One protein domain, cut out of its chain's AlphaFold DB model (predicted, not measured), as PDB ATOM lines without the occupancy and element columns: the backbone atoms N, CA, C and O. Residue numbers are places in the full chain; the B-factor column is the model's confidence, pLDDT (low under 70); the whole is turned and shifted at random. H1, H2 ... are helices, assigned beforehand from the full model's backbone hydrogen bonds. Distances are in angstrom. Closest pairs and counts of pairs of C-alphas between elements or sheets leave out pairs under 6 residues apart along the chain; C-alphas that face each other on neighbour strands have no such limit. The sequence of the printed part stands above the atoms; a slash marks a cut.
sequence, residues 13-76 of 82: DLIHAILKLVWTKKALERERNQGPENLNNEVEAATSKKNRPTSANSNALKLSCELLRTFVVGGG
ATOM      1  N   ASP A  13      95.915 133.618  96.558       93.75
ATOM      2  CA  ASP A  13      94.935 132.974  97.439       93.75
ATOM      3  C   ASP A  13      95.608 132.003  98.414       93.75
ATOM      4  O   ASP A  13      95.274 131.971  99.604       93.75
ATOM      5  N   LEU A  14      96.633 131.283  97.948       94.69
ATOM      6  CA  LEU A  14      97.465 130.429  98.794       94.69
ATOM      7  C   LEU A  14      98.195 131.251  99.862       94.69
ATOM      8  O   LEU A  14      98.163 130.910 101.047       94.69
ATOM      9  N   ILE A  15      98.825 132.360  99.467       95.94
ATOM     10  CA  ILE A  15      99.524 133.242 100.411       95.94
ATOM     11  C   ILE A  15      98.547 133.839 101.424       95.94
ATOM     12  O   ILE A  15      98.829 133.866 102.624       95.94
ATOM     13  N   HIS A  16      97.368 134.257 100.973       95.25
ATOM     14  CA  HIS A  16      96.332 134.771 101.855       95.25
ATOM     15  C   HIS A  16      95.864 133.716 102.871       95.25
ATOM     16  O   HIS A  16      95.722 134.034 104.056       95.25
ATOM     17  N   ALA A  17      95.695 132.459 102.451       95.88
ATOM     18  CA  ALA A  17      95.344 131.354 103.340       95.88
ATOM     19  C   ALA A  17      96.426 131.093 104.404       95.88
ATOM     20  O   ALA A  17      96.094 130.924 105.581       95.88
ATOM     21  N   ILE A  18      97.710 131.136 104.027       96.19
ATOM     22  CA  ILE A  18      98.841 130.992 104.960       96.19
ATOM     23  C   ILE A  18      98.832 132.116 106.003       96.19
ATOM     24  O   ILE A  18      98.895 131.852 107.206       96.19
ATOM     25  N   LEU A  19      98.715 133.374 105.562       95.06
ATOM     26  CA  LEU A  19      98.689 134.527 106.466       95.06
ATOM     27  C   LEU A  19      97.506 134.450 107.437       95.06
ATOM     28  O   LEU A  19      97.677 134.640 108.644       95.06
ATOM     29  N   LYS A  20      96.321 134.099 106.925       94.25
ATOM     30  CA  LYS A  20      95.113 133.913 107.732       94.25
ATOM     31  C   LYS A  20      95.308 132.834 108.795       94.25
ATOM     32  O   LYS A  20      94.991 133.082 109.956       94.25
ATOM     33  N   LEU A  21      95.881 131.684 108.435       94.25
ATOM     34  CA  LEU A  21      96.163 130.599 109.378       94.25
ATOM     35  C   LEU A  21      97.071 131.064 110.528       94.25
ATOM     36  O   LEU A  21      96.759 130.834 111.699       94.25
ATOM     37  N   VAL A  22      98.169 131.756 110.209       94.06
ATOM     38  CA  VAL A  22      99.122 132.264 111.211       94.06
ATOM     39  C   VAL A  22      98.466 133.295 112.131       94.06
ATOM     40  O   VAL A  22      98.668 133.253 113.347       94.06
ATOM     41  N   TRP A  23      97.662 134.208 111.585       91.75
ATOM     42  CA  TRP A  23      96.960 135.208 112.389       91.75
ATOM     43  C   TRP A  23      95.880 134.608 113.278       91.75
ATOM     44  O   TRP A  23      95.792 134.998 114.440       91.75
ATOM     45  N   THR A  24      95.105 133.639 112.785       90.12
ATOM     46  CA  THR A  24      94.124 132.914 113.600       90.12
ATOM     47  C   THR A  24      94.807 132.183 114.752       90.12
ATOM     48  O   THR A  24      94.372 132.317 115.895       90.12
ATOM     49  N   LYS A  25      95.919 131.485 114.489       89.69
ATOM     50  CA  LYS A  25      96.695 130.814 115.541       89.69
ATOM     51  C   LYS A  25      97.195 131.809 116.595       89.69
ATOM     52  O   LYS A  25      96.999 131.583 117.785       89.69
ATOM     53  N   LYS A  26      97.768 132.940 116.169       87.25
ATOM     54  CA  LYS A  26      98.241 133.989 117.089       87.25
ATOM     55  C   LYS A  26      97.115 134.649 117.884       87.25
ATOM     56  O   LYS A  26      97.334 135.025 119.033       87.25
ATOM     57  N   ALA A  27      95.936 134.828 117.293       86.12
ATOM     58  CA  ALA A  27      94.774 135.360 117.999       86.12
ATOM     59  C   ALA A  27      94.338 134.407 119.121       86.12
ATOM     60  O   ALA A  27      94.206 134.839 120.263       86.12
ATOM     61  N   LEU A  28      94.246 133.108 118.822       85.56
ATOM     62  CA  LEU A  28      93.887 132.084 119.802       85.56
ATOM     63  C   LEU A  28      94.921 131.965 120.936       85.56
ATOM     64  O   LEU A  28      94.559 131.857 122.106       85.56
ATOM     65  N   GLU A  29      96.218 132.028 120.618       85.19
ATOM     66  CA  GLU A  29      97.289 132.034 121.626       85.19
ATOM     67  C   GLU A  29      97.161 133.219 122.599       85.19
ATOM     68  O   GLU A  29      97.358 133.055 123.803       85.19
ATOM     69  N   ARG A  30      96.780 134.406 122.103       80.62
ATOM     70  CA  ARG A  30      96.547 135.595 122.942       80.62
ATOM     71  C   ARG A  30      95.328 135.459 123.841       80.62
ATOM     72  O   ARG A  30      95.344 136.029 124.926       80.62
ATOM     73  N   GLU A  31      94.287 134.767 123.391       78.62
ATOM     74  CA  GLU A  31      93.100 134.492 124.203       78.62
ATOM     75  C   GLU A  31      93.430 133.499 125.320       78.62
ATOM     76  O   GLU A  31      93.105 133.746 126.478       78.62
ATOM     77  N   ARG A  32      94.174 132.429 125.009       75.88
ATOM     78  CA  ARG A  32      94.584 131.426 126.003       75.88
ATOM     79  C   ARG A  32      95.516 131.995 127.074       75.88
ATOM     80  O   ARG A  32      95.348 131.695 128.251       75.88
ATOM     81  N   ASN A  33      96.479 132.831 126.687       64.88
ATOM     82  CA  ASN A  33      97.446 133.424 127.620       64.88
ATOM     83  C   ASN A  33      96.842 134.547 128.494       64.88
ATOM     84  O   ASN A  33      97.548 135.131 129.308       64.88
ATOM     85  N   GLN A  34      95.555 134.865 128.319       59.53
ATOM     86  CA  GLN A  34      94.785 135.763 129.188       59.53
ATOM     87  C   GLN A  34      93.885 135.010 130.187       59.53
ATOM     88  O   GLN A  34      93.092 135.644 130.879       59.53
ATOM     89  N   GLY A  35      93.999 133.676 130.272       56.88
ATOM     90  CA  GLY A  35      93.403 132.865 131.343       56.88
ATOM     91  C   GLY A  35      94.008 133.160 132.730       56.88
ATOM     92  O   GLY A  35      95.008 133.870 132.809       56.88
ATOM     93  N   PRO A  36      93.427 132.627 133.824       52.94
ATOM     94  CA  PRO A  36      93.468 133.162 135.203       52.94
ATOM     95  C   PRO A  36      94.841 133.223 135.907       52.94
ATOM     96  O   PRO A  36      94.910 133.595 137.073       52.94
ATOM     97  N   GLU A  37      95.937 132.926 135.218       51.69
ATOM     98  CA  GLU A  37      97.298 132.842 135.764       51.69
ATOM     99  C   GLU A  37      98.063 134.184 135.736       51.69
ATOM    100  O   GLU A  37      99.273 134.210 135.934       51.69
ATOM    101  N   ASN A  38      97.396 135.314 135.464       46.44
ATOM    102  CA  ASN A  38      98.040 136.640 135.459       46.44
ATOM    103  C   ASN A  38      97.321 137.681 136.334       46.44
ATOM    104  O   ASN A  38      97.378 138.882 136.070       46.44
ATOM    105  N   LEU A  39      96.636 137.239 137.392       49.25
ATOM    106  CA  LEU A  39      96.012 138.122 138.386       49.25
ATOM    107  C   LEU A  39      97.021 138.678 139.404       49.25
ATOM    108  O   LEU A  39      96.717 138.739 140.590       49.25
ATOM    109  N   ASN A  40      98.235 139.045 138.984       44.44
ATOM    110  CA  ASN A  40      99.159 139.726 139.888       44.44
ATOM    111  C   ASN A  40     100.231 140.538 139.151       44.44
ATOM    112  O   ASN A  40     101.422 140.334 139.353       44.44
ATOM    113  N   ASN A  41      99.827 141.470 138.287       43.56
ATOM    114  CA  ASN A  41     100.527 142.748 138.276       43.56
ATOM    115  C   ASN A  41      99.662 143.876 137.715       43.56
ATOM    116  O   ASN A  41      98.861 143.707 136.800       43.56
ATOM    117  N   GLU A  42      99.848 145.006 138.361       45.56
ATOM    118  CA  GLU A  42      99.098 146.245 138.374       45.56
ATOM    119  C   GLU A  42      98.861 146.907 136.999       45.56
ATOM    120  O   GLU A  42      99.723 146.902 136.126       45.56
ATOM    121  N   VAL A  43      97.654 147.474 136.862       48.66
ATOM    122  CA  VAL A  43      97.275 148.689 136.112       48.66
ATOM    123  C   VAL A  43      98.018 148.937 134.796       48.66
ATOM    124  O   VAL A  43      99.047 149.589 134.777       48.66
ATOM    125  N   GLU A  44      97.399 148.568 133.674       42.19
ATOM    126  CA  GLU A  44      97.256 149.485 132.536       42.19
ATOM    127  C   GLU A  44      96.299 148.915 131.480       42.19
ATOM    128  O   GLU A  44      96.387 147.767 131.047       42.19
ATOM    129  N   ALA A  45      95.367 149.770 131.062       41.22
ATOM    130  CA  ALA A  45      94.565 149.637 129.855       41.22
ATOM    131  C   ALA A  45      93.720 148.354 129.731       41.22
ATOM    132  O   ALA A  45      93.960 147.473 128.900       41.22
ATOM    133  N   ALA A  46      92.579 148.367 130.425       46.19
ATOM    134  CA  ALA A  46      91.354 147.745 129.931       46.19
ATOM    135  C   ALA A  46      90.925 148.404 128.599       46.19
ATOM    136  O   ALA A  46      89.919 149.100 128.510       46.19
ATOM    137  N   THR A  47      91.701 148.208 127.533       43.69
ATOM    138  CA  THR A  47      91.155 148.301 126.183       43.69
ATOM    139  C   THR A  47      90.286 147.069 126.027       43.69
ATOM    140  O   THR A  47      90.741 145.953 126.253       43.69
ATOM    141  N   SER A  48      89.006 147.256 125.726       49.22
ATOM    142  CA  SER A  48      88.125 146.166 125.318       49.22
ATOM    143  C   SER A  48      88.836 145.386 124.210       49.22
ATOM    144  O   SER A  48      88.962 145.877 123.086       49.22
ATOM    145  N   LYS A  49      89.408 144.220 124.550       58.56
ATOM    146  CA  LYS A  49      90.252 143.399 123.669       58.56
ATOM    147  C   LYS A  49      89.369 142.672 122.661       58.56
ATOM    148  O   LYS A  49      89.355 141.451 122.569       58.56
ATOM    149  N   LYS A  50      88.599 143.430 121.886       54.78
ATOM    150  CA  LYS A  50      87.978 142.938 120.669       54.78
ATOM    151  C   LYS A  50      89.128 142.618 119.727       54.78
ATOM    152  O   LYS A  50      89.710 143.530 119.143       54.78
ATOM    153  N   ASN A  51      89.492 141.335 119.652       62.72
ATOM    154  CA  ASN A  51      90.497 140.805 118.737       62.72
ATOM    155  C   ASN A  51      90.182 141.314 117.329       62.72
ATOM    156  O   ASN A  51      89.303 140.792 116.643       62.72
ATOM    157  N   ARG A  52      90.846 142.402 116.919       69.38
ATOM    158  CA  ARG A  52      90.642 142.982 115.597       69.38
ATOM    159  C   ARG A  52      91.077 141.922 114.586       69.38
ATOM    160  O   ARG A  52      92.230 141.483 114.658       69.38
ATOM    161  N   PRO A  53      90.200 141.516 113.651       72.94
ATOM    162  CA  PRO A  53      90.595 140.622 112.578       72.94
ATOM    163  C   PRO A  53      91.802 141.221 111.858       72.94
ATOM    164  O   PRO A  53      91.776 142.386 111.452       72.94
ATOM    165  N   THR A  54      92.878 140.448 111.759       88.50
ATOM    166  CA  THR A  54      94.055 140.837 110.980       88.50
ATOM    167  C   THR A  54      93.866 140.303 109.564       88.50
ATOM    168  O   THR A  54      93.490 139.145 109.394       88.50
ATOM    169  N   SER A  55      94.070 141.151 108.557       88.06
ATOM    170  CA  SER A  55      93.945 140.802 107.139       88.06
ATOM    171  C   SER A  55      95.057 141.458 106.315       88.06
ATOM    172  O   SER A  55      95.654 142.450 106.741       88.06
ATOM    173  N   ALA A  56      95.334 140.907 105.131       92.38
ATOM    174  CA  ALA A  56      96.213 141.514 104.136       92.38
ATOM    175  C   ALA A  56      95.363 142.173 103.049       92.38
ATOM    176  O   ALA A  56      94.366 141.604 102.607       92.38
ATOM    177  N   ASN A  57      95.771 143.357 102.593       94.31
ATOM    178  CA  ASN A  57      95.219 143.936 101.369       94.31
ATOM    179  C   ASN A  57      95.923 143.357 100.126       94.31
ATOM    180  O   ASN A  57      96.965 142.707 100.232       94.31
ATOM    181  N   SER A  58      95.373 143.625  98.942       93.00
ATOM    182  CA  SER A  58      95.882 143.122  97.657       93.00
ATOM    183  C   SER A  58      97.343 143.497  97.382       93.00
ATOM    184  O   SER A  58      98.111 142.664  96.907       93.00
ATOM    185  N   ASN A  59      97.759 144.719  97.726       94.44
ATOM    186  CA  ASN A  59      99.144 145.162  97.548       94.44
ATOM    187  C   ASN A  59     100.100 144.385  98.462       94.44
ATOM    188  O   ASN A  59     101.151 143.928  98.015       94.44
ATOM    189  N   ALA A  60      99.718 144.189  99.726       94.38
ATOM    190  CA  ALA A  60     100.489 143.402 100.682       94.38
ATOM    191  C   ALA A  60     100.600 141.933 100.248       94.38
ATOM    192  O   ALA A  60     101.673 141.346 100.376       94.38
ATOM    193  N   LEU A  61      99.533 141.351  99.688       94.38
ATOM    194  CA  LEU A  61      99.557 139.995  99.130       94.38
ATOM    195  C   LEU A  61     100.511 139.894  97.941       94.38
ATOM    196  O   LEU A  61     101.358 139.006  97.924       94.38
ATOM    197  N   LYS A  62     100.449 140.846  97.002       93.31
ATOM    198  CA  LYS A  62     101.355 140.878  95.847       93.31
ATOM    199  C   LYS A  62     102.819 140.938  96.280       93.31
ATOM    200  O   LYS A  62     103.624 140.131  95.827       93.31
ATOM    201  N   LEU A  63     103.158 141.843  97.201       94.50
ATOM    202  CA  LEU A  63     104.516 141.936  97.744       94.50
ATOM    203  C   LEU A  63     104.923 140.665  98.494       94.50
ATOM    204  O   LEU A  63     106.064 140.234  98.381       94.50
ATOM    205  N   SER A  64     103.996 140.032  99.214       94.69
ATOM    206  CA  SER A  64     104.262 138.761  99.895       94.69
ATOM    207  C   SER A  64     104.618 137.651  98.899       94.69
ATOM    208  O   SER A  64     105.569 136.913  99.141       94.69
ATOM    209  N   CYS A  65     103.938 137.571  97.749       93.31
ATOM    210  CA  CYS A  65     104.293 136.628  96.683       93.31
ATOM    211  C   CYS A  65     105.695 136.893  96.098       93.31
ATOM    212  O   CYS A  65     106.453 135.955  95.843       93.31
ATOM    213  N   GLU A  66     106.066 138.161  95.900       92.12
ATOM    214  CA  GLU A  66     107.410 138.564  95.442       92.12
ATOM    215  C   GLU A  66     108.501 138.205  96.454       92.12
ATOM    216  O   GLU A  66     109.524 137.614  96.094       92.12
ATOM    217  N   LEU A  67     108.247 138.486  97.732       92.44
ATOM    218  CA  LEU A  67     109.164 138.183  98.824       92.44
ATOM    219  C   LEU A  67     109.380 136.679  98.978       92.44
ATOM    220  O   LEU A  67     110.528 136.245  99.038       92.44
ATOM    221  N   LEU A  68     108.311 135.874  98.993       91.81
ATOM    222  CA  LEU A  68     108.446 134.420  99.110       91.81
ATOM    223  C   LEU A  68     109.168 133.819  97.904       91.81
ATOM    224  O   LEU A  68     110.018 132.950  98.084       91.81
ATOM    225  N   ARG A  69     108.882 134.292  96.684       89.44
ATOM    226  CA  ARG A  69     109.605 133.843  95.484       89.44
ATOM    227  C   ARG A  69     111.091 134.137  95.614       89.44
ATOM    228  O   ARG A  69     111.904 133.245  95.419       89.44
ATOM    229  N   THR A  70     111.440 135.362  95.994       87.56
ATOM    230  CA  THR A  70     112.842 135.760  96.170       87.56
ATOM    231  C   THR A  70     113.515 134.961  97.282       87.56
ATOM    232  O   THR A  70     114.660 134.560  97.130       87.56
ATOM    233  N   PHE A  71     112.811 134.681  98.378       89.12
ATOM    234  CA  PHE A  71     113.329 133.867  99.473       89.12
ATOM    235  C   PHE A  71     113.621 132.424  99.036       89.12
ATOM    236  O   PHE A  71     114.688 131.899  99.337       89.12
ATOM    237  N   VAL A  72     112.709 131.796  98.289       87.56
ATOM    238  CA  VAL A  72     112.876 130.414  97.810       87.56
ATOM    239  C   VAL A  72     113.949 130.322  96.723       87.56
ATOM    240  O   VAL A  72     114.803 129.443  96.780       87.56
ATOM    241  N   VAL A  73     113.941 131.248  95.761       83.69
ATOM    242  CA  VAL A  73     114.906 131.276  94.651       83.69
ATOM    243  C   VAL A  73     116.296 131.701  95.138       83.69
ATOM    244  O   VAL A  73     117.292 131.066  94.808       83.69
ATOM    245  N   GLY A  74     116.376 132.743  95.966       67.31
ATOM    246  CA  GLY A  74     117.625 133.242  96.543       67.31
ATOM    247  C   GLY A  74     118.223 132.308  97.597       67.31
ATOM    248  O   GLY A  74     119.441 132.237  97.727       67.31
ATOM    249  N   GLY A  75     117.393 131.531  98.300       59.56
ATOM    250  CA  GLY A  75     117.838 130.516  99.260       59.56
ATOM    251  C   GLY A  75     118.556 129.318  98.629       59.56
ATOM    252  O   GLY A  75     119.248 128.591  99.338       59.56
ATOM    253  N   GLY A  76     118.441 129.121  97.309       54.44
ATOM    254  CA  GLY A  76     119.144 128.063  96.573       54.44
ATOM    255  C   GLY A  76     120.560 128.430  96.111       54.44
ATOM    256  O   GLY A  76     121.314 127.550  95.703       54.44
TER     257      GLY A  76
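What this domain is: This is residues 13 to 76 of the 82 residues of an uncharacterized protein of Aquilegia coerulea (UniProt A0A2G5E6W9). A long helix, H1, and a second helix, H2, meet in a loose L, with the first turns of H1 at the first half of H2. From the far end of H1 a long link makes a wide open loop, and its residues 49 to 57 run back beside H1 to the start of H2; residues 32 to 48 and residues 69 to 76 stick out. The printed part has 64 residues with two named helices, H1 then H2 along the chain, and no named strand; the class is all helix. The whole is extended, with a radius of gyration of the C-alphas of 17.2 A, and elongated, spanning 49 by 26 by 18 A.

Where its parts are: H1, residues 13 to 32, measures 28.6 A from first to last C-alpha; it begins at C-alpha 13 (94.935, 132.974, 97.439) and ends at C-alpha 32 (94.584, 131.426, 126.003). H2, residues 58 to 74, measures 23.9 A and ends at C-alpha 74 (117.625, 133.242, 96.543).

How they stand to each other: H1 touches H2 with residues 15 to 16 alone, and H2 touches H1 with residues 61 to 65 alone. The closest C-alphas of the two are those of His 16 and Leu 61, 6.7 A apart. Their lines are about perpendicular, at 80 degrees. In H1 and H2 every O i to N i+4 pair is within hydrogen-bond range.

The domain as a whole: The C-alphas of Glu 42 and Gly 76 are the two farthest apart, at 49.8 A. The printed part has no cut. The link from H1 to H2, residues 33 to 57, is long. Mean pLDDT of the printed part is 76.8; residues 33 to 52 and 74 to 76 are under 70.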